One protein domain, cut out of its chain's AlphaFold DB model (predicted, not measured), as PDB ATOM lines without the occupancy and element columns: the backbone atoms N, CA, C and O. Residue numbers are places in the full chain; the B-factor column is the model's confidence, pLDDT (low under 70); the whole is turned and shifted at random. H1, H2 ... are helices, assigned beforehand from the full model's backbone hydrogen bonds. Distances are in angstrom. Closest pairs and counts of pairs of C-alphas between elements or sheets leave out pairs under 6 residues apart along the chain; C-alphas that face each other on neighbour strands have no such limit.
ATOM      1  N   GLU A  37     -10.570 -11.890 143.077       96.69
ATOM      2  CA  GLU A  37     -11.618 -12.329 143.995       96.69
ATOM      3  C   GLU A  37     -12.313 -11.145 144.678       96.69
ATOM      4  O   GLU A  37     -13.541 -11.130 144.770       96.69
ATOM      5  N   GLU A  38     -11.557 -10.133 145.122       97.06
ATOM      6  CA  GLU A  38     -12.121  -8.914 145.717       97.06
ATOM      7  C   GLU A  38     -12.975  -8.140 144.711       97.06
ATOM      8  O   GLU A  38     -14.100  -7.760 145.041       97.06
ATOM      9  N   ILE A  39     -12.481  -7.963 143.477       97.19
ATOM     10  CA  ILE A  39     -13.237  -7.314 142.396       97.19
ATOM     11  C   ILE A  39     -14.521  -8.098 142.112       97.19
ATOM     12  O   ILE A  39     -15.599  -7.514 142.068       97.19
ATOM     13  N   SER A  40     -14.433  -9.422 141.962       96.12
ATOM     14  CA  SER A  40     -15.604 -10.270 141.710       96.12
ATOM     15  C   SER A  40     -16.649 -10.145 142.821       96.12
ATOM     16  O   SER A  40     -17.837  -9.970 142.550       96.12
ATOM     17  N   LYS A  41     -16.209 -10.159 144.085       95.94
ATOM     18  CA  LYS A  41     -17.093 -10.043 145.247       95.94
ATOM     19  C   LYS A  41     -17.830  -8.705 145.281       95.94
ATOM     20  O   LYS A  41     -19.046  -8.702 145.451       95.94
ATOM     21  N   ILE A  42     -17.121  -7.584 145.122       95.44
ATOM     22  CA  ILE A  42     -17.754  -6.260 145.205       95.44
ATOM     23  C   ILE A  42     -18.670  -5.983 144.012       95.44
ATOM     24  O   ILE A  42     -19.748  -5.419 144.174       95.44
ATOM     25  N   VAL A  43     -18.282  -6.450 142.825       94.81
ATOM     26  CA  VAL A  43     -19.086  -6.341 141.605       94.81
ATOM     27  C   VAL A  43     -20.329  -7.233 141.668       94.81
ATOM     28  O   VAL A  43     -21.351  -6.871 141.101       94.81
ATOM     29  N   SER A  44     -20.275  -8.366 142.377       94.06
ATOM     30  CA  SER A  44     -21.443  -9.234 142.590       94.06
ATOM     31  C   SER A  44     -22.451  -8.643 143.582       94.06
ATOM     32  O   SER A  44     -23.651  -8.819 143.404       94.06
ATOM     33  N   ASP A  45     -21.978  -7.948 144.622       93.50
ATOM     34  CA  ASP A  45     -22.831  -7.186 145.548       93.50
ATOM     35  C   ASP A  45     -23.448  -5.971 144.830       93.50
ATOM     36  O   ASP A  45     -24.662  -5.783 144.839       93.50
ATOM     37  N   ASN A  46     -22.608  -5.181 144.152       93.44
ATOM     38  CA  ASN A  46     -22.953  -3.999 143.352       93.44
ATOM     39  C   ASN A  46     -23.842  -2.949 144.049       93.44
ATOM     40  O   ASN A  46     -24.373  -2.058 143.385       93.44
ATOM     41  N   SER A  47     -24.023  -3.016 145.368       95.00
ATOM     42  CA  SER A  47     -24.821  -2.034 146.093       95.00
ATOM     43  C   SER A  47     -24.068  -0.712 146.259       95.00
ATOM     44  O   SER A  47     -22.847  -0.686 146.428       95.00
ATOM     45  N   GLN A  48     -24.802   0.407 146.263       96.00
ATOM     46  CA  GLN A  48     -24.236   1.741 146.509       96.00
ATOM     47  C   GLN A  48     -23.386   1.766 147.789       96.00
ATOM     48  O   GLN A  48     -22.272   2.281 147.783       96.00
ATOM     49  N   LYS A  49     -23.877   1.135 148.861       96.38
ATOM     50  CA  LYS A  49     -23.167   1.041 150.138       96.38
ATOM     51  C   LYS A  49     -21.826   0.311 150.013       96.38
ATOM     52  O   LYS A  49     -20.843   0.770 150.581       96.38
ATOM     53  N   SER A  50     -21.769  -0.785 149.254       96.62
ATOM     54  CA  SER A  50     -20.525  -1.531 149.012       96.62
ATOM     55  C   SER A  50     -19.465  -0.647 148.348       96.62
ATOM     56  O   SER A  50     -18.303  -0.623 148.759       96.62
ATOM     57  N   TRP A  51     -19.884   0.158 147.366       97.94
ATOM     58  CA  TRP A  51     -19.020   1.119 146.686       97.94
ATOM     59  C   TRP A  51     -18.579   2.274 147.597       97.94
ATOM     60  O   TRP A  51     -17.402   2.633 147.598       97.94
ATOM     61  N   GLU A  52     -19.475   2.815 148.426       98.06
ATOM     62  CA  GLU A  52     -19.140   3.834 149.434       98.06
ATOM     63  C   GLU A  52     -18.135   3.310 150.474       98.06
ATOM     64  O   GLU A  52     -17.167   4.000 150.815       98.06
ATOM     65  N   ASP A  53     -18.319   2.072 150.937       97.94
ATOM     66  CA  ASP A  53     -17.430   1.405 151.888       97.94
ATOM     67  C   ASP A  53     -16.047   1.130 151.263       97.94
ATOM     68  O   ASP A  53     -15.010   1.371 151.904       97.94
ATOM     69  N   LEU A  54     -15.988   0.710 149.990       98.31
ATOM     70  CA  LEU A  54     -14.723   0.598 149.258       98.31
ATOM     71  C   LEU A  54     -14.047   1.964 149.114       98.31
ATOM     72  O   LEU A  54     -12.869   2.084 149.443       98.31
ATOM     73  N   ALA A  55     -14.768   3.003 148.688       98.25
ATOM     74  CA  ALA A  55     -14.200   4.341 148.523       98.25
ATOM     75  C   ALA A  55     -13.599   4.866 149.835       98.25
ATOM     76  O   ALA A  55     -12.476   5.378 149.868       98.25
ATOM     77  N   LYS A  56     -14.317   4.688 150.950       98.06
ATOM     78  CA  LYS A  56     -13.849   5.085 152.282       98.06
ATOM     79  C   LYS A  56     -12.614   4.296 152.715       98.06
ATOM     80  O   LYS A  56     -11.634   4.901 153.151       98.06
ATOM     81  N   SER A  57     -12.643   2.969 152.599       98.12
ATOM     82  CA  SER A  57     -11.515   2.117 152.999       98.12
ATOM     83  C   SER A  57     -10.274   2.354 152.134       98.12
ATOM     84  O   SER A  57      -9.168   2.447 152.665       98.12
ATOM     85  N   ALA A  58     -10.447   2.547 150.826       98.31
ATOM     86  CA  ALA A  58      -9.374   2.861 149.893       98.31
ATOM     87  C   ALA A  58      -8.708   4.211 150.215       98.31
ATOM     88  O   ALA A  58      -7.484   4.284 150.240       98.31
ATOM     89  N   ARG A  59      -9.465   5.255 150.592       98.06
ATOM     90  CA  ARG A  59      -8.878   6.530 151.064       98.06
ATOM     91  C   ARG A  59      -8.031   6.371 152.328       98.06
ATOM     92  O   ARG A  59      -6.993   7.014 152.439       98.06
ATOM     93  N   ILE A  60      -8.461   5.529 153.271       97.81
ATOM     94  CA  ILE A  60      -7.694   5.239 154.496       97.81
ATOM     95  C   ILE A  60      -6.387   4.516 154.143       97.81
ATOM     96  O   ILE A  60      -5.326   4.889 154.637       97.81
ATOM     97  N   LYS A  61      -6.440   3.520 153.251       98.25
ATOM     98  CA  LYS A  61      -5.242   2.806 152.783       98.25
ATOM     99  C   LYS A  61      -4.294   3.716 151.996       98.25
ATOM    100  O   LYS A  61      -3.084   3.614 152.170       98.25
ATOM    101  N   ALA A  62      -4.831   4.622 151.177       97.56
ATOM    102  CA  ALA A  62      -4.040   5.607 150.443       97.56
ATOM    103  C   ALA A  62      -3.271   6.536 151.390       97.56
ATOM    104  O   ALA A  62      -2.086   6.784 151.188       97.56
ATOM    105  N   GLU A  63      -3.933   7.016 152.443       96.75
ATOM    106  CA  GLU A  63      -3.312   7.836 153.483       96.75
ATOM    107  C   GLU A  63      -2.213   7.079 154.236       96.75
ATOM    108  O   GLU A  63      -1.096   7.581 154.344       96.75
ATOM    109  N   ASP A  64      -2.501   5.869 154.722       97.69
ATOM    110  CA  ASP A  64      -1.523   5.049 155.446       97.69
ATOM    111  C   ASP A  64      -0.278   4.767 154.587       97.69
ATOM    112  O   ASP A  64       0.853   4.947 155.044       97.69
ATOM    113  N   ALA A  65      -0.476   4.417 153.312       97.38
ATOM    114  CA  ALA A  65       0.610   4.236 152.356       97.38
ATOM    115  C   ALA A  65       1.396   5.539 152.124       97.38
ATOM    116  O   ALA A  65       2.626   5.523 152.128       97.38
ATOM    117  N   ALA A  66       0.712   6.678 151.982       96.38
ATOM    118  CA  ALA A  66       1.351   7.976 151.771       96.38
ATOM    119  C   ALA A  66       2.213   8.404 152.968       96.38
ATOM    120  O   ALA A  66       3.344   8.851 152.775       96.38
ATOM    121  N   LEU A  67       1.721   8.223 154.199       95.62
ATOM    122  CA  LEU A  67       2.461   8.537 155.428       95.62
ATOM    123  C   LEU A  67       3.675   7.616 155.625       95.62
ATOM    124  O   LEU A  67       4.702   8.050 156.146       95.62
ATOM    125  N   LYS A  68       3.591   6.369 155.150       97.12
ATOM    126  CA  LYS A  68       4.716   5.418 155.083       97.12
ATOM    127  C   LYS A  68       5.641   5.642 153.881       97.12
ATOM    128  O   LYS A  68       6.618   4.916 153.732       97.12
ATOM    129  N   GLN A  69       5.364   6.653 153.056       95.44
ATOM    130  CA  GLN A  69       6.113   7.000 151.843       95.44
ATOM    131  C   GLN A  69       6.069   5.927 150.737       95.44
ATOM    132  O   GLN A  69       6.904   5.914 149.834       95.44
ATOM    133  N   PHE A  70       5.056   5.056 150.754       95.44
ATOM    134  CA  PHE A  70       4.749   4.107 149.682       95.44
ATOM    135  C   PHE A  70       3.840   4.767 148.638       95.44
ATOM    136  O   PHE A  70       2.660   4.453 148.499       95.44
ATOM    137  N   TYR A  71       4.385   5.747 147.916       92.94
ATOM    138  CA  TYR A  71       3.601   6.607 147.022       92.94
ATOM    139  C   TYR A  71       2.922   5.892 145.842       92.94
ATOM    140  O   TYR A  71       1.787   6.260 145.539       92.94
ATOM    141  N   PRO A  72       3.532   4.880 145.190       92.50
ATOM    142  CA  PRO A  72       2.833   4.109 144.165       92.50
ATOM    143  C   PRO A  72       1.581   3.415 144.713       92.50
ATOM    144  O   PRO A  72       0.515   3.524 144.116       92.50
ATOM    145  N   ASP A  73       1.677   2.800 145.894       95.12
ATOM    146  CA  ASP A  73       0.536   2.149 146.548       95.12
ATOM    147  C   ASP A  73      -0.525   3.171 146.963       95.12
ATOM    148  O   ASP A  73      -1.724   2.943 146.788       95.12
ATOM    149  N   ALA A  74      -0.097   4.332 147.467       95.75
ATOM    150  CA  ALA A  74      -1.000   5.428 147.793       95.75
ATOM    151  C   ALA A  74      -1.789   5.904 146.562       95.75
ATOM    152  O   ALA A  74      -2.996   6.139 146.655       95.75
ATOM    153  N   ALA A  75      -1.128   5.997 145.404       93.44
ATOM    154  CA  ALA A  75      -1.760   6.330 144.133       93.44
ATOM    155  C   ALA A  75      -2.775   5.252 143.704       93.44
ATOM    156  O   ALA A  75      -3.927   5.551 143.397       93.44
ATOM    157  N   SER A  76      -2.389   3.980 143.745       96.12
ATOM    158  CA  SER A  76      -3.282   2.858 143.436       96.12
ATOM    159  C   SER A  76      -4.555   2.873 144.283       96.12
ATOM    160  O   SER A  76      -5.669   2.763 143.760       96.12
ATOM    161  N   TRP A  77      -4.422   3.102 145.590       97.94
ATOM    162  CA  TRP A  77      -5.570   3.193 146.486       97.94
ATOM    163  C   TRP A  77      -6.416   4.454 146.269       97.94
ATOM    164  O   TRP A  77      -7.643   4.357 146.322       97.94
ATOM    165  N   ILE A  78      -5.825   5.621 145.982       96.88
ATOM    166  CA  ILE A  78      -6.621   6.843 145.774       96.88
ATOM    167  C   ILE A  78      -7.460   6.773 144.491       96.88
ATOM    168  O   ILE A  78      -8.635   7.133 144.525       96.88
ATOM    169  N   TYR A  79      -6.929   6.225 143.393       97.25
ATOM    170  CA  TYR A  79      -7.710   6.053 142.159       97.25
ATOM    171  C   TYR A  79      -8.727   4.913 142.257       97.25
ATOM    172  O   TYR A  79      -9.816   5.026 141.698       97.25
ATOM    173  N   THR A  80      -8.452   3.874 143.055       98.44
ATOM    174  CA  THR A  80      -9.479   2.887 143.440       98.44
ATOM    175  C   THR A  80     -10.633   3.562 144.183       98.44
ATOM    176  O   THR A  80     -11.799   3.269 143.918       98.44
ATOM    177  N   ALA A  81     -10.326   4.499 145.087       98.31
ATOM    178  CA  ALA A  81     -11.352   5.242 145.807       98.31
ATOM    179  C   ALA A  81     -12.201   6.120 144.880       98.31
ATOM    180  O   ALA A  81     -13.418   6.161 145.043       98.31
ATOM    181  N   PHE A  82     -11.580   6.793 143.908       98.00
ATOM    182  CA  PHE A  82     -12.299   7.606 142.923       98.00
ATOM    183  C   PHE A  82     -13.184   6.764 142.000       98.00
ATOM    184  O   PHE A  82     -14.321   7.154 141.744       98.00
ATOM    185  N   ALA A  83     -12.724   5.590 141.557       98.31
ATOM    186  CA  ALA A  83     -13.555   4.669 140.778       98.31
ATOM    187  C   ALA A  83     -14.777   4.202 141.584       98.31
ATOM    188  O   ALA A  83     -15.908   4.274 141.108       98.31
ATOM    189  N   ALA A  84     -14.567   3.787 142.835       98.44
ATOM    190  CA  ALA A  84     -15.651   3.366 143.717       98.44
ATOM    191  C   ALA A  84     -16.644   4.508 144.012       98.44
ATOM    192  O   ALA A  84     -17.854   4.296 144.002       98.44
ATOM    193  N   GLU A  85     -16.157   5.734 144.213       98.06
ATOM    194  CA  GLU A  85     -17.007   6.915 144.395       98.06
ATOM    195  C   GLU A  85     -17.837   7.236 143.147       98.06
ATOM    196  O   GLU A  85     -19.026   7.535 143.277       98.06
ATOM    197  N   LEU A  86     -17.247   7.121 141.952       98.12
ATOM    198  CA  LEU A  86     -17.973   7.263 140.692       98.12
ATOM    199  C   LEU A  86     -19.121   6.248 140.616       98.12
ATOM    200  O   LEU A  86     -20.251   6.631 140.325       98.12
ATOM    201  N   PHE A  87     -18.863   4.975 140.932       98.00
ATOM    202  CA  PHE A  87     -19.885   3.922 140.903       98.00
ATOM    203  C   PHE A  87     -20.986   4.107 141.946       98.00
ATOM    204  O   PHE A  87     -22.125   3.725 141.688       98.00
ATOM    205  N   ALA A  88     -20.656   4.667 143.110       97.19
ATOM    206  CA  ALA A  88     -21.630   4.942 144.159       97.19
ATOM    207  C   ALA A  88     -22.566   6.104 143.796       97.19
ATOM    208  O   ALA A  88     -23.759   6.028 144.078       97.19
ATOM    209  N   LYS A  89     -22.024   7.178 143.208       96.00
ATOM    210  CA  LYS A  89     -22.744   8.448 143.031       96.00
ATOM    211  C   LYS A  89     -23.433   8.587 141.680       96.00
ATOM    212  O   LYS A  89     -24.604   8.940 141.635       96.00
ATOM    213  N   GLU A  90     -22.707   8.312 140.601       95.31
ATOM    214  CA  GLU A  90     -23.134   8.647 139.232       95.31
ATOM    215  C   GLU A  90     -23.296   7.394 138.360       95.31
ATOM    216  O   GLU A  90     -24.112   7.347 137.445       95.31
ATOM    217  N   GLY A  91     -22.518   6.349 138.656       92.69
ATOM    218  CA  GLY A  91     -22.426   5.118 137.879       92.69
ATOM    219  C   GLY A  91     -23.142   3.921 138.505       92.69
ATOM    220  O   GLY A  91     -22.730   2.785 138.256       92.69
ATOM    221  N   SER A  92     -24.173   4.134 139.330       92.00
ATOM    222  CA  SER A  92     -24.929   3.047 139.982       92.00
ATOM    223  C   SER A  92     -25.459   2.041 138.952       92.00
ATOM    224  O   SER A  92     -25.296   0.832 139.120       92.00
ATOM    225  N   ASP A  93     -25.949   2.577 137.839       92.44
ATOM    226  CA  ASP A  93     -26.578   1.909 136.702       92.44
ATOM    227  C   ASP A  93     -25.617   1.280 135.678       92.44
ATOM    228  O   ASP A  93     -26.076   0.657 134.713       92.44
ATOM    229  N   LEU A  94     -24.302   1.466 135.832       96.81
ATOM    230  CA  LEU A  94     -23.318   0.845 134.943       96.81
ATOM    231  C   LEU A  94     -23.336  -0.679 135.103       96.81
ATOM    232  O   LEU A  94     -23.514  -1.203 136.208       96.81
ATOM    233  N   GLN A  95     -23.089  -1.390 134.003       96.44
ATOM    234  CA  GLN A  95     -23.020  -2.847 134.003       96.44
ATOM    235  C   GLN A  95     -21.908  -3.342 134.954       96.44
ATOM    236  O   GLN A  95     -20.816  -2.758 134.967       96.44
ATOM    237  N   PRO A  96     -22.133  -4.421 135.730       96.44
ATOM    238  CA  PRO A  96     -21.124  -4.986 136.630       96.44
ATOM    239  C   PRO A  96     -19.790  -5.295 135.927       96.44
ATOM    240  O   PRO A  96     -18.715  -5.004 136.452       96.44
ATOM    241  N   GLU A  97     -19.844  -5.808 134.699       96.38
ATOM    242  CA  GLU A  97     -18.672  -6.148 133.888       96.38
ATOM    243  C   GLU A  97     -17.858  -4.907 133.507       96.38
ATOM    244  O   GLU A  97     -16.626  -4.964 133.500       96.38
ATOM    245  N   LEU A  98     -18.524  -3.776 133.251       97.56
ATOM    246  CA  LEU A  98     -17.863  -2.498 133.000       97.56
ATOM    247  C   LEU A  98     -17.171  -1.992 134.269       97.56
ATOM    248  O   LEU A  98     -15.998  -1.632 134.218       97.56
ATOM    249  N   LYS A  99     -17.845  -2.032 135.428       97.88
ATOM    250  CA  LYS A  99     -17.225  -1.660 136.715       97.88
ATOM    251  C   LYS A  99     -15.988  -2.520 137.001       97.88
ATOM    252  O   LYS A  99     -14.945  -1.998 137.394       97.88
ATOM    253  N   ALA A 100     -16.067  -3.825 136.730       97.75
ATOM    254  CA  ALA A 100     -14.933  -4.736 136.845       97.75
ATOM    255  C   ALA A 100     -13.798  -4.398 135.864       97.75
ATOM    256  O   ALA A 100     -12.633  -4.457 136.250       97.75
ATOM    257  N   ALA A 101     -14.114  -4.059 134.610       97.69
ATOM    258  CA  ALA A 101     -13.121  -3.665 133.610       97.69
ATOM    259  C   ALA A 101     -12.369  -2.395 134.035       97.69
ATOM    260  O   ALA A 101     -11.142  -2.373 133.984       97.69
ATOM    261  N   ILE A 102     -13.088  -1.394 134.546       97.75
ATOM    262  CA  ILE A 102     -12.514  -0.142 135.056       97.75
ATOM    263  C   ILE A 102     -11.589  -0.401 136.253       97.75
ATOM    264  O   ILE A 102     -10.487   0.134 136.302       97.75
ATOM    265  N   LEU A 103     -11.992  -1.250 137.207       97.69
ATOM    266  CA  LEU A 103     -11.147  -1.587 138.362       97.69
ATOM    267  C   LEU A 103      -9.912  -2.415 137.997       97.69
ATOM    268  O   LEU A 103      -8.944  -2.398 138.751       97.69
ATOM    269  N   LYS A 104      -9.946  -3.165 136.890       96.75
ATOM    270  CA  LYS A 104      -8.796  -3.932 136.389       96.75
ATOM    271  C   LYS A 104      -7.817  -3.050 135.618       96.75
ATOM    272  O   LYS A 104      -6.614  -3.253 135.742       96.75
ATOM    273  N   ASP A 105      -8.323  -2.075 134.866       96.25
ATOM    274  CA  ASP A 105      -7.534  -1.113 134.090       96.25
ATOM    275  C   ASP A 105      -7.579   0.282 134.739       96.25
ATOM    276  O   ASP A 105      -8.101   1.262 134.193       96.25
ATOM    277  N   LEU A 106      -7.020   0.368 135.952       95.44
ATOM    278  CA  LEU A 106      -6.841   1.650 136.635       95.44
ATOM    279  C   LEU A 106      -5.985   2.662 135.855       95.44
ATOM    280  O   LEU A 106      -6.286   3.849 135.980       95.44
ATOM    281  N   PRO A 107      -4.987   2.282 135.030       94.12
ATOM    282  CA  PRO A 107      -4.297   3.248 134.180       94.12
ATOM    283  C   PRO A 107      -5.228   3.941 133.174       94.12
ATOM    284  O   PRO A 107      -5.066   5.134 132.901       94.12
ATOM    285  N   ALA A 108      -6.205   3.232 132.594       94.81
ATOM    286  CA  ALA A 108      -7.213   3.853 131.732       94.81
ATOM    287  C   ALA A 108      -8.177   4.739 132.527       94.81
ATOM    288  O   ALA A 108      -8.501   5.840 132.079       94.81
ATOM    289  N   PHE A 109      -8.595   4.295 133.716       96.44
ATOM    290  CA  PHE A 109      -9.445   5.100 134.594       96.44
ATOM    291  C   PHE A 109      -8.751   6.376 135.088       96.44
ATOM    292  O   PHE A 109      -9.377   7.427 135.128       96.44
ATOM    293  N   PHE A 110      -7.463   6.306 135.428       94.88
ATOM    294  CA  PHE A 110      -6.638   7.458 135.782       94.88
ATOM    295  C   PHE A 110      -6.656   8.509 134.670       94.88
ATOM    296  O   PHE A 110      -6.933   9.678 134.926       94.88
ATOM    297  N   ASP A 111      -6.413   8.084 133.429       93.50
ATOM    298  CA  ASP A 111      -6.393   8.979 132.270       93.50
ATOM    299  C   ASP A 111      -7.770   9.613 132.017       93.50
ATOM    300  O   ASP A 111      -7.864  10.813 131.767       93.50
ATOM    301  N   PHE A 112      -8.851   8.840 132.169       95.50
ATOM    302  CA  PHE A 112     -10.217   9.365 132.147       95.50
ATOM    303  C   PHE A 112     -10.452  10.392 133.254       95.50
ATOM    304  O   PHE A 112     -10.833  11.523 132.962       95.50
ATOM    305  N   TYR A 113     -10.177  10.027 134.506       95.44
ATOM    306  CA  TYR A 113     -10.460  10.864 135.666       95.44
ATOM    307  C   TYR A 113      -9.697  12.192 135.618       95.44
ATOM    308  O   TYR A 113     -10.238  13.248 135.942       95.44
ATOM    309  N   GLU A 114      -8.443  12.161 135.171       93.06
ATOM    310  CA  GLU A 114      -7.619  13.361 135.037       93.06
ATOM    311  C   GLU A 114      -7.918  14.186 133.777       93.06
ATOM    312  O   GLU A 114      -7.525  15.356 133.711       93.06
ATOM    313  N   SER A 115      -8.653  13.612 132.819       92.75
ATOM    314  CA  SER A 115      -9.169  14.312 131.637       92.75
ATOM    315  C   SER A 115     -10.511  15.010 131.878       92.75
ATOM    316  O   SER A 115     -10.875  15.864 131.069       92.75
ATOM    317  N   ILE A 116     -11.214  14.707 132.979       94.25
ATOM    318  CA  ILE A 116     -12.476  15.368 133.346       94.25
ATOM    319  C   ILE A 116     -12.256  16.878 133.517       94.25
ATOM    320  O   ILE A 116     -11.332  17.342 134.203       94.25
ATOM    321  N   ARG A 117     -13.143  17.659 132.906       92.56
ATOM    322  CA  ARG A 117     -13.200  19.117 132.952       92.56
ATOM    323  C   ARG A 117     -14.385  19.587 133.804       92.56
ATOM    324  O   ARG A 117     -15.341  18.845 133.990       92.56
ATOM    325  N   PRO A 118     -14.344  20.819 134.345       92.25
ATOM    326  CA  PRO A 118     -15.458  21.371 135.122       92.25
ATOM    327  C   PRO A 118     -16.790  21.460 134.365       92.25
ATOM    328  O   PRO A 118     -17.832  21.592 134.997       92.25
ATOM    329  N   GLU A 119     -16.741  21.476 133.034       94.69
ATOM    330  CA  GLU A 119     -17.906  21.498 132.150       94.69
ATOM    331  C   GLU A 119     -18.572  20.128 131.999       94.69
ATOM    332  O   GLU A 119     -19.745  20.084 131.632       94.69
ATOM    333  N   ASP A 120     -17.844  19.050 132.294       96.75
ATOM    334  CA  ASP A 120     -18.306  17.694 132.038       96.75
ATOM    335  C   ASP A 120     -19.392  17.272 133.040       96.75
ATOM    336  O   ASP A 120     -19.337  17.558 134.243       96.75
ATOM    337  N   SER A 121     -20.368  16.517 132.547       96.50
ATOM    338  CA  SER A 121     -21.427  15.896 133.337       96.50
ATOM    339  C   SER A 121     -21.087  14.434 133.605       96.50
ATOM    340  O   SER A 121     -21.238  13.581 132.734       96.50
ATOM    341  N   LEU A 122     -20.681  14.090 134.831       96.50
ATOM    342  CA  LEU A 122     -20.333  12.698 135.157       96.50
ATOM    343  C   LEU A 122     -21.506  11.725 134.996       96.50
ATOM    344  O   LEU A 122     -21.301  10.605 134.526       96.50
ATOM    345  N   SER A 123     -22.726  12.150 135.333       96.50
ATOM    346  CA  SER A 123     -23.938  11.364 135.075       96.50
ATOM    347  C   SER A 123     -24.171  11.165 133.575       96.50
ATOM    348  O   SER A 123     -24.478  10.052 133.148       96.50
ATOM    349  N   GLY A 124     -23.962  12.211 132.767       97.25
ATOM    350  CA  GLY A 124     -24.029  12.148 131.305       97.25
ATOM    351  C   GLY A 124     -22.984  11.199 130.718       97.25
ATOM    352  O   GLY A 124     -23.324  10.310 129.938       97.25
ATOM    353  N   ALA A 125     -21.733  11.304 131.167       98.12
ATOM    354  CA  ALA A 125     -20.651  10.420 130.751       98.12
ATOM    355  C   ALA A 125     -20.936   8.960 131.141       98.12
ATOM    356  O   ALA A 125     -20.791   8.051 130.323       98.12
ATOM    357  N   CYS A 126     -21.425   8.705 132.359       98.19
ATOM    358  CA  CYS A 126     -21.850   7.366 132.774       98.19
ATOM    359  C   CYS A 126     -23.016   6.831 131.926       98.19
ATOM    360  O   CYS A 126     -23.004   5.656 131.558       98.19
ATOM    361  N   ALA A 127     -23.984   7.670 131.552       97.62
ATOM    362  CA  ALA A 127     -25.066   7.272 130.655       97.62
ATOM    363  C   ALA A 127     -24.545   6.899 129.255       97.62
ATOM    364  O   ALA A 127     -24.912   5.847 128.728       97.62
ATOM    365  N   ALA A 128     -23.638   7.694 128.681       97.81
ATOM    366  CA  ALA A 128     -23.004   7.386 127.401       97.81
ATOM    367  C   ALA A 128     -22.171   6.091 127.465       97.81
ATOM    368  O   ALA A 128     -22.301   5.231 126.591       97.81
ATOM    369  N   LEU A 129     -21.380   5.890 128.530       98.06
ATOM    370  CA  LEU A 129     -20.624   4.649 128.757       98.06
ATOM    371  C   LEU A 129     -21.533   3.426 128.868       98.06
ATOM    372  O   LEU A 129     -21.233   2.394 128.267       98.06
ATOM    373  N   LYS A 130     -22.644   3.539 129.607       98.06
ATOM    374  CA  LYS A 130     -23.645   2.472 129.749       98.06
ATOM    375  C   LYS A 130     -24.170   2.037 128.385       98.06
ATOM    376  O   LYS A 130     -24.251   0.835 128.126       98.06
ATOM    377  N   THR A 131     -24.496   2.996 127.519       98.06
ATOM    378  CA  THR A 131     -24.991   2.736 126.161       98.06
ATOM    379  C   THR A 131     -23.925   2.066 125.296       98.06
ATOM    380  O   THR A 131     -24.175   0.991 124.750       98.06
ATOM    381  N   ILE A 132     -22.714   2.633 125.233       98.19
ATOM    382  CA  ILE A 132     -21.601   2.084 124.441       98.19
ATOM    383  C   ILE A 132     -21.284   0.650 124.874       98.19
ATOM    384  O   ILE A 132     -21.234  -0.257 124.042       98.19
ATOM    385  N   PHE A 133     -21.087   0.426 126.176       98.06
ATOM    386  CA  PHE A 133     -20.714  -0.883 126.703       98.06
ATOM    387  C   PHE A 133     -21.854  -1.900 126.588       98.06
ATOM    388  O   PHE A 133     -21.598  -3.080 126.364       98.06
ATOM    389  N   GLY A 134     -23.110  -1.457 126.699       97.56
ATOM    390  CA  GLY A 134     -24.277  -2.322 126.536       97.56
ATOM    391  C   GLY A 134     -24.399  -2.916 125.133       97.56
ATOM    392  O   GLY A 134     -24.862  -4.046 124.993       97.56
ATOM    393  N   ILE A 135     -23.954  -2.184 124.108       97.94
ATOM    394  CA  ILE A 135     -24.014  -2.620 122.706       97.94
ATOM    395  C   ILE A 135     -22.704  -3.300 122.281       97.94
ATOM    396  O   ILE A 135     -22.733  -4.329 121.605       97.94
ATOM    397  N   TYR A 136     -21.552  -2.771 122.707       97.56
ATOM    398  CA  TYR A 136     -20.223  -3.212 122.263       97.56
ATOM    399  C   TYR A 136     -19.286  -3.603 123.424       97.56
ATOM    400  O   TYR A 136     -18.175  -3.074 123.510       97.56
ATOM    401  N   PRO A 137     -19.653  -4.555 124.304       96.94
ATOM    402  CA  PRO A 137     -18.910  -4.822 125.543       96.94
ATOM    403  C   PRO A 137     -17.456  -5.254 125.304       96.94
ATOM    404  O   PRO A 137     -16.544  -4.779 125.977       96.94
ATOM    405  N   ILE A 138     -17.209  -6.106 124.302       95.75
ATOM    406  CA  ILE A 138     -15.862  -6.618 123.988       95.75
ATOM    407  C   ILE A 138     -14.959  -5.496 123.454       95.75
ATOM    408  O   ILE A 138     -13.819  -5.345 123.897       95.75
ATOM    409  N   ALA A 139     -15.463  -4.698 122.507       95.81
ATOM    410  CA  ALA A 139     -14.700  -3.598 121.920       95.81
ATOM    411  C   ALA A 139     -14.470  -2.475 122.940       95.81
ATOM    412  O   ALA A 139     -13.348  -1.989 123.058       95.81
ATOM    413  N   ALA A 140     -15.491  -2.119 123.725       96.44
ATOM    414  CA  ALA A 140     -15.390  -1.132 124.795       96.44
ATOM    415  C   ALA A 140     -14.383  -1.553 125.873       96.44
ATOM    416  O   ALA A 140     -13.590  -0.728 126.307       96.44
ATOM    417  N   GLN A 141     -14.344  -2.834 126.253       95.06
ATOM    418  CA  GLN A 141     -13.345  -3.328 127.200       95.06
ATOM    419  C   GLN A 141     -11.921  -3.254 126.633       95.06
ATOM    420  O   GLN A 141     -10.998  -2.870 127.345       95.06
ATOM    421  N   LYS A 142     -11.729  -3.607 125.356       93.62
ATOM    422  CA  LYS A 142     -10.413  -3.545 124.701       93.62
ATOM    423  C   LYS A 142      -9.929  -2.105 124.489       93.62
ATOM    424  O   LYS A 142      -8.737  -1.841 124.597       93.62
ATOM    425  N   TYR A 143     -10.843  -1.188 124.179       95.56
ATOM    426  CA  TYR A 143     -10.563   0.216 123.876       95.56
ATOM    427  C   TYR A 143     -11.205   1.145 124.913       95.56
ATOM    428  O   TYR A 143     -11.890   2.112 124.571       95.56
ATOM    429  N   LEU A 144     -10.964   0.870 126.198       96.44
ATOM    430  CA  LEU A 144     -11.645   1.546 127.306       96.44
ATOM    431  C   LEU A 144     -11.436   3.070 127.303       96.44
ATOM    432  O   LEU A 144     -12.391   3.822 127.476       96.44
ATOM    433  N   ARG A 145     -10.224   3.547 126.982       96.19
ATOM    434  CA  ARG A 145      -9.943   4.988 126.802       96.19
ATOM    435  C   ARG A 145     -10.736   5.624 125.657       96.19
ATOM    436  O   ARG A 145     -11.102   6.791 125.750       96.19
ATOM    437  N   SER A 146     -11.032   4.870 124.597       97.69
ATOM    438  CA  SER A 146     -11.883   5.362 123.506       97.69
ATOM    439  C   SER A 146     -13.335   5.489 123.949       97.69
ATOM    440  O   SER A 146     -13.954   6.516 123.690       97.69
ATOM    441  N   ALA A 147     -13.856   4.505 124.689       98.31
ATOM    442  CA  ALA A 147     -15.195   4.593 125.271       98.31
ATOM    443  C   ALA A 147     -15.304   5.782 126.242       98.31
ATOM    444  O   ALA A 147     -16.268   6.539 126.179       98.31
ATOM    445  N   PHE A 148     -14.278   6.002 127.071       98.25
ATOM    446  CA  PHE A 148     -14.181   7.165 127.953       98.25
ATOM    447  C   PHE A 148     -14.172   8.494 127.194       98.25
ATOM    448  O   PHE A 148     -14.951   9.383 127.526       98.25
ATOM    449  N   ALA A 149     -13.351   8.634 126.154       98.00
ATOM    450  CA  ALA A 149     -13.306   9.860 125.362       98.00
ATOM    451  C   ALA A 149     -14.653  10.167 124.693       98.00
ATOM    452  O   ALA A 149     -15.133  11.292 124.796       98.00
ATOM    453  N   VAL A 150     -15.298   9.168 124.075       98.38
ATOM    454  CA  VAL A 150     -16.656   9.333 123.528       98.38
ATOM    455  C   VAL A 150     -17.625   9.733 124.638       98.38
ATOM    456  O   VAL A 150     -18.412  10.653 124.457       98.38
ATOM    457  N   SER A 151     -17.545   9.115 125.815       98.38
ATOM    458  CA  SER A 151     -18.454   9.458 126.906       98.38
ATOM    459  C   SER A 151     -18.334  10.898 127.398       98.38
ATOM    460  O   SER A 151     -19.353  11.480 127.734       98.38
ATOM    461  N   LEU A 152     -17.129  11.481 127.386       98.19
ATOM    462  CA  LEU A 152     -16.903  12.879 127.766       98.19
ATOM    463  C   LEU A 152     -17.349  13.874 126.686       98.19
ATOM    464  O   LEU A 152     -17.624  15.017 126.997       98.19
ATOM    465  N   ILE A 153     -17.417  13.467 125.416       97.12
ATOM    466  CA  ILE A 153     -17.950  14.320 124.336       97.12
ATOM    467  C   ILE A 153     -19.484  14.350 124.364       97.12
ATOM    468  O   ILE A 153     -20.101  15.366 124.060       97.12
ATOM    469  N   TYR A 154     -20.099  13.206 124.674       96.81
ATOM    470  CA  TYR A 154     -21.550  12.991 124.605       96.81
ATOM    471  C   TYR A 154     -22.226  13.057 125.981       96.81
ATOM    472  O   TYR A 154     -23.377  12.646 126.132       96.81
ATOM    473  N   ASP A 155     -21.527  13.568 126.992       96.62
ATOM    474  CA  ASP A 155     -22.096  13.810 128.317       96.62
ATOM    475  C   ASP A 155     -23.099  14.978 128.338       96.62
ATOM    476  O   ASP A 155     -23.894  15.130 129.271       96.62
TER     477      ASP A 155
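What this domain is: This is residues 37 to 155 of the 576 residues of an uncharacterized protein of Coraliomargarita sp. CAG:312 (UniProt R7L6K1). A long helical hairpin, H2 and H3, makes one side of the domain; the shorter H4 and H5, set at a corner to each other, pack on H3, and beyond them H6, H7 and H8 form the opposite side. H1 packs on H4. The printed part has 119 residues with eight named helices, H1 to H8 in order, and no named strand: all helix. It is compact, with a radius of gyration of the C-alphas of 14.0 A and spans of 43 by 30 by 24 A.

How they stand to each other: H1, residues 37 to 45, touches H4, residues 96 to 104, at Val 43 and Pro 96, closest C-alphas 5.5 A. H2, residues 48 to 67, and H3, residues 71 to 89, form a hairpin at a shallow tilt of 19 degrees, closest C-alphas Ala 62 and Ala 74, 4.0 A. H3 touches H4 with residues 80 to 87 alone, another hairpin, closest C-alphas Thr 80 and Leu 103, 7.0 A. H5, residues 106 to 115, touches H3 at Phe 110 and Tyr 79, closest C-alphas 6.6 A. H6, residues 122 to 135, touches H8, residues 144 to 153, at a steep tilt of 51 degrees, closest C-alphas Ala 125 and Ser 151, 4.5 A. H8 touches H5 at Arg 145 and Ala 108, closest C-alphas 5.7 A. H7, residues 137 to 142, only just touches H4, with 3 pairs of C-alphas within 8 A, closest Gln 141 and Ala 101, 6.4 A. In H1 to H8 every O i to N i+4 pair is within hydrogen-bond range.

Where its parts are: H1 begins at C-alpha 37 (-11.618, -12.329, 143.995). H2 measures 29.0 A, H3 26.7 A and H6 20.1 A. H8 ends at C-alpha 153 (-17.950, 14.320, 124.336).

The domain as a whole: The C-alphas farthest apart, of Lys 68 and Ile 135, are 44.0 A apart. The printed part has no cut and no long link, and no printed residue is under 70 in pLDDT.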